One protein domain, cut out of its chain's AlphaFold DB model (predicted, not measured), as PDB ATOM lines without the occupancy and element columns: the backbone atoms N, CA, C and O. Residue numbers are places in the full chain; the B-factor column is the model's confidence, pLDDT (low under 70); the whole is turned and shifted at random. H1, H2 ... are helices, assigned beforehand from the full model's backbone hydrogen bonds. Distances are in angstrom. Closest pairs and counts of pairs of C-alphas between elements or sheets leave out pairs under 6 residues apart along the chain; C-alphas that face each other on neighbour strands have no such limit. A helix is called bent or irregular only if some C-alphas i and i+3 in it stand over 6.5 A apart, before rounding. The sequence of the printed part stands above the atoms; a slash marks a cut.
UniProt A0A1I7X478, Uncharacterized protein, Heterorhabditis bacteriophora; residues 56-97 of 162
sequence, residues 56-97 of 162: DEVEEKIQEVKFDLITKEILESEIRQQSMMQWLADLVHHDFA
ATOM      1  N   ASP A  56     222.962 202.128 157.868       91.00
ATOM      2  CA  ASP A  56     223.698 200.896 157.546       91.00
ATOM      3  C   ASP A  56     225.187 200.987 157.925       91.00
ATOM      4  O   ASP A  56     225.742 200.038 158.471       91.00
ATOM      5  N   GLU A  57     225.814 202.155 157.738       92.31
ATOM      6  CA  GLU A  57     227.220 202.401 158.106       92.31
ATOM      7  C   GLU A  57     227.466 202.244 159.618       92.31
ATOM      8  O   GLU A  57     228.505 201.745 160.055       92.31
ATOM      9  N   VAL A  58     226.506 202.678 160.442       91.31
ATOM     10  CA  VAL A  58     226.611 202.582 161.903       91.31
ATOM     11  C   VAL A  58     226.361 201.150 162.356       91.31
ATOM     12  O   VAL A  58     227.060 200.675 163.244       91.31
ATOM     13  N   GLU A  59     225.408 200.448 161.741       90.69
ATOM     14  CA  GLU A  59     225.150 199.038 162.039       90.69
ATOM     15  C   GLU A  59     226.362 198.163 161.683       90.69
ATOM     16  O   GLU A  59     226.767 197.335 162.495       90.69
ATOM     17  N   GLU A  60     227.016 198.400 160.541       94.06
ATOM     18  CA  GLU A  60     228.265 197.714 160.177       94.06
ATOM     19  C   GLU A  60     229.360 197.950 161.226       94.06
ATOM     20  O   GLU A  60     229.978 197.002 161.719       94.06
ATOM     21  N   LYS A  61     229.532 199.202 161.659       94.44
ATOM     22  CA  LYS A  61     230.506 199.557 162.697       94.44
ATOM     23  C   LYS A  61     230.178 198.952 164.065       94.44
ATOM     24  O   LYS A  61     231.086 198.595 164.813       94.44
ATOM     25  N   ILE A  62     228.896 198.822 164.413       93.94
ATOM     26  CA  ILE A  62     228.461 198.125 165.631       93.94
ATOM     27  C   ILE A  62     228.869 196.652 165.561       93.94
ATOM     28  O   ILE A  62     229.386 196.126 166.548       93.94
ATOM     29  N   GLN A  63     228.688 195.995 164.411       93.56
ATOM     30  CA  GLN A  63     229.111 194.604 164.238       93.56
ATOM     31  C   GLN A  63     230.636 194.459 164.335       93.56
ATOM     32  O   GLN A  63     231.100 193.581 165.060       93.56
ATOM     33  N   GLU A  64     231.408 195.341 163.693       95.62
ATOM     34  CA  GLU A  64     232.877 195.366 163.799       95.62
ATOM     35  C   GLU A  64     233.318 195.475 165.267       95.62
ATOM     36  O   GLU A  64     234.027 194.612 165.781       95.62
ATOM     37  N   VAL A  65     232.799 196.464 166.003       96.00
ATOM     38  CA  VAL A  65     233.119 196.666 167.427       96.00
ATOM     39  C   VAL A  65     232.707 195.466 168.286       96.00
ATOM     40  O   VAL A  65     233.433 195.086 169.212       96.00
ATOM     41  N   LYS A  66     231.559 194.846 167.991       95.31
ATOM     42  CA  LYS A  66     231.066 193.668 168.714       95.31
ATOM     43  C   LYS A  66     232.055 192.511 168.641       95.31
ATOM     44  O   LYS A  66     232.313 191.866 169.660       95.31
ATOM     45  N   PHE A  67     232.611 192.239 167.467       94.12
ATOM     46  CA  PHE A  67     233.546 191.130 167.298       94.12
ATOM     47  C   PHE A  67     234.971 191.507 167.709       94.12
ATOM     48  O   PHE A  67     235.579 190.791 168.508       94.12
ATOM     49  N   ASP A  68     235.468 192.650 167.245       95.62
ATOM     50  CA  ASP A  68     236.888 192.991 167.350       95.62
ATOM     51  C   ASP A  68     237.297 193.439 168.751       95.62
ATOM     52  O   ASP A  68     238.435 193.213 169.171       95.62
ATOM     53  N   LEU A  69     236.371 194.060 169.485       95.75
ATOM     54  CA  LEU A  69     236.635 194.600 170.816       95.75
ATOM     55  C   LEU A  69     235.870 193.834 171.892       95.75
ATOM     56  O   LEU A  69     236.491 193.294 172.803       95.75
ATOM     57  N   ILE A  70     234.539 193.753 171.789       96.69
ATOM     58  CA  ILE A  70     233.708 193.201 172.873       96.69
ATOM     59  C   ILE A  70     233.945 191.696 173.023       96.69
ATOM     60  O   ILE A  70     234.356 191.234 174.084       96.69
ATOM     61  N   THR A  71     233.728 190.925 171.957       95.88
ATOM     62  CA  THR A  71     233.862 189.459 172.002       95.88
ATOM     63  C   THR A  71     235.294 189.054 172.336       95.88
ATOM     64  O   THR A  71     235.509 188.160 173.152       95.88
ATOM     65  N   LYS A  72     236.277 189.746 171.752       96.88
ATOM     66  CA  LYS A  72     237.691 189.527 172.045       96.88
ATOM     67  C   LYS A  72     238.015 189.730 173.528       96.88
ATOM     68  O   LYS A  72     238.594 188.835 174.136       96.88
ATOM     69  N   GLU A  73     237.614 190.855 174.119       96.88
ATOM     70  CA  GLU A  73     237.900 191.150 175.529       96.88
ATOM     71  C   GLU A  73     237.208 190.161 176.475       96.88
ATOM     72  O   GLU A  73     237.815 189.718 177.451       96.88
ATOM     73  N   ILE A  74     235.967 189.763 176.167       96.94
ATOM     74  CA  ILE A  74     235.233 188.746 176.931       96.94
ATOM     75  C   ILE A  74     236.001 187.423 176.929       96.94
ATOM     76  O   ILE A  74     236.223 186.843 177.989       96.94
ATOM     77  N   LEU A  75     236.438 186.957 175.755       96.19
ATOM     78  CA  LEU A  75     237.174 185.699 175.625       96.19
ATOM     79  C   LEU A  75     238.530 185.757 176.327       96.19
ATOM     80  O   LEU A  75     238.881 184.837 177.064       96.19
ATOM     81  N   GLU A  76     239.291 186.832 176.132       96.62
ATOM     82  CA  GLU A  76     240.583 186.996 176.789       96.62
ATOM     83  C   GLU A  76     240.446 187.054 178.316       96.62
ATOM     84  O   GLU A  76     241.221 186.422 179.037       96.62
ATOM     85  N   SER A  77     239.450 187.783 178.819       96.12
ATOM     86  CA  SER A  77     239.176 187.868 180.252       96.12
ATOM     87  C   SER A  77     238.688 186.541 180.824       96.12
ATOM     88  O   SER A  77     239.137 186.161 181.904       96.12
ATOM     89  N   GLU A  78     237.871 185.784 180.092       96.56
ATOM     90  CA  GLU A  78     237.427 184.458 180.525       96.56
ATOM     91  C   GLU A  78     238.582 183.451 180.555       96.56
ATOM     92  O   GLU A  78     238.691 182.671 181.496       96.56
ATOM     93  N   ILE A  79     239.512 183.505 179.599       96.12
ATOM     94  CA  ILE A  79     240.712 182.655 179.622       96.12
ATOM     95  C   ILE A  79     241.616 183.008 180.813       96.12
ATOM     96  O   ILE A  79     242.177 182.111 181.441       96.12
ATOM     97  N   ARG A  80     241.769 184.299 181.140       95.88
ATOM     98  CA  ARG A  80     242.636 184.758 182.241       95.88
ATOM     99  C   ARG A  80     242.042 184.506 183.627       95.88
ATOM    100  O   ARG A  80     242.784 184.158 184.538       95.88
ATOM    101  N   GLN A  81     240.749 184.766 183.799       94.69
ATOM    102  CA  GLN A  81     240.089 184.809 185.110       94.69
ATOM    103  C   GLN A  81     239.173 183.607 185.360       94.69
ATOM    104  O   GLN A  81     238.865 183.327 186.513       94.69
ATOM    105  N   GLN A  82     238.741 182.912 184.300       95.12
ATOM    106  CA  GLN A  82     237.843 181.750 184.353       95.12
ATOM    107  C   GLN A  82     236.573 182.026 185.175       95.12
ATOM    108  O   GLN A  82     236.147 181.214 186.000       95.12
ATOM    109  N   SER A  83     235.975 183.204 184.961       92.62
ATOM    110  CA  SER A  83     234.874 183.724 185.777       92.62
ATOM    111  C   SER A  83     233.627 182.837 185.724       92.62
ATOM    112  O   SER A  83     232.961 182.646 186.744       92.62
ATOM    113  N   MET A  84     233.345 182.230 184.567       94.31
ATOM    114  CA  MET A  84     232.244 181.287 184.410       94.31
ATOM    115  C   MET A  84     232.533 179.978 185.143       94.31
ATOM    116  O   MET A  84     231.638 179.408 185.758       94.31
ATOM    117  N   MET A  85     233.780 179.502 185.113       94.81
ATOM    118  CA  MET A  85     234.165 178.261 185.790       94.81
ATOM    119  C   MET A  85     234.047 178.385 187.307       94.81
ATOM    120  O   MET A  85     233.506 177.487 187.951       94.81
ATOM    121  N   GLN A  86     234.496 179.512 187.864       92.75
ATOM    122  CA  GLN A  86     234.336 179.800 189.285       92.75
ATOM    123  C   GLN A  86     232.853 179.845 189.670       92.75
ATOM    124  O   GLN A  86     232.446 179.201 190.631       92.75
ATOM    125  N   TRP A  87     232.027 180.526 188.871       94.38
ATOM    126  CA  TRP A  87     230.588 180.583 189.112       94.38
ATOM    127  C   TRP A  87     229.910 179.205 189.040       94.38
ATOM    128  O   TRP A  87     229.070 178.885 189.878       94.38
ATOM    129  N   LEU A  88     230.295 178.358 188.080       93.75
ATOM    130  CA  LEU A  88     229.784 176.988 187.973       93.75
ATOM    131  C   LEU A  88     230.158 176.130 189.190       93.75
ATOM    132  O   LEU A  88     229.359 175.289 189.598       93.75
ATOM    133  N   ALA A  89     231.338 176.340 189.781       92.19
ATOM    134  CA  ALA A  89     231.734 175.660 191.015       92.19
ATOM    135  C   ALA A  89     230.866 176.089 192.211       92.19
ATOM    136  O   ALA A  89     230.544 175.268 193.074       92.19
ATOM    137  N   ASP A  90     230.426 177.348 192.230       88.44
ATOM    138  CA  ASP A  90     229.605 177.894 193.308       88.44
ATOM    139  C   ASP A  90     228.147 177.392 193.268       88.44
ATOM    140  O   ASP A  90     227.475 177.409 194.302       88.44
ATOM    141  N   LEU A  91     227.676 176.843 192.136       88.56
ATOM    142  CA  LEU A  91     226.313 176.304 191.977       88.56
ATOM    143  C   LEU A  91     225.945 175.207 192.986       88.56
ATOM    144  O   LEU A  91     224.773 175.064 193.320       88.56
ATOM    145  N   VAL A  92     226.922 174.453 193.495       86.19
ATOM    146  CA  VAL A  92     226.693 173.358 194.459       86.19
ATOM    147  C   VAL A  92     226.203 173.875 195.821       86.19
ATOM    148  O   VAL A  92     225.584 173.135 196.581       86.19
ATOM    149  N   HIS A  93     226.446 175.149 196.135       82.38
ATOM    150  CA  HIS A  93     225.999 175.757 197.390       82.38
ATOM    151  C   HIS A  93     224.521 176.174 197.364       82.38
ATOM    152  O   HIS A  93     223.932 176.375 198.430       82.38
ATOM    153  N   HIS A  94     223.928 176.287 196.172       82.25
ATOM    154  CA  HIS A  94     222.542 176.698 195.983       82.25
ATOM    155  C   HIS A  94     221.572 175.539 196.227       82.25
ATOM    156  O   HIS A  94     221.843 174.389 195.878       82.25
ATOM    157  N   ASP A  95     220.430 175.844 196.846       78.12
ATOM    158  CA  ASP A  95     219.401 174.857 197.166       78.12
ATOM    159  C   ASP A  95     218.193 175.005 196.239       78.12
ATOM    160  O   ASP A  95     217.427 175.965 196.327       78.12
ATOM    161  N   PHE A  96     218.024 174.047 195.329       76.06
ATOM    162  CA  PHE A  96     216.948 174.061 194.337       76.06
ATOM    163  C   PHE A  96     215.672 173.354 194.820       76.06
ATOM    164  O   PHE A  96     214.680 173.335 194.092       76.06
ATOM    165  N   ALA A  97     215.696 172.756 196.019       67.19
ATOM    166  CA  ALA A  97     214.638 171.883 196.531       67.19
ATOM    167  C   ALA A  97     214.035 172.373 197.861       67.19
ATOM    168  O   ALA A  97     213.523 171.569 198.640       67.19
TER     169      ALA A  97
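AT A GLANCE: This is residues 56 to 97 of the 162 residues of an uncharacterized protein of Heterorhabditis bacteriophora (UniProt A0A1I7X478). A long helix, H1, and a shorter one, H2, meet end to end at a wide corner, a shallow open V with nothing packed in it; H1 runs nearly straight despite a bend. The printed part has 42 residues, H1 then H2, no named strand, and is all helix. It is extended, with a radius of gyration of the C-alphas of 16.3 A, and flat, 50 by 26 by 6 A.

IN THESE COORDINATES: H1, residues 56 to 81, was assigned as one helix by its hydrogen bonds but is bent: C-alphas 68 and 71 are 6.6 A apart. Arm H1a, residues 56 to 68, is 18.2 A long from C-alpha 56 at (223.698, 200.896, 157.546); arm H1b, residues 71 to 81, is 15.2 A. H2, residues 83 to 93, is 16.6 A, ends at C-alpha 93 (225.999, 175.757, 197.390), and is only just irregular: C-alphas 89 and 92 are 6.52 A apart.

HOW THE PARTS SIT: H1a and H1b are near each other, at a shallow tilt of 18 degrees. H1b and H2 are close but not clearly touching; their closest C-alphas, Glu 78 and Met 84, are 7.2 A apart. They run the same way at a steep tilt of 57 degrees. H1a and H2 are apart. Every O i to N i+4 pair is within hydrogen-bond range in H1a and H1b, 5 of 7 in H2.

THE WHOLE: The farthest C-alphas, Glu 57 and Ala 97, are 50.7 A apart. The printed part has no cut, and the link from H1 to H2 is tight. Mean pLDDT of the printed part is 92.1; residue 97 is under 70.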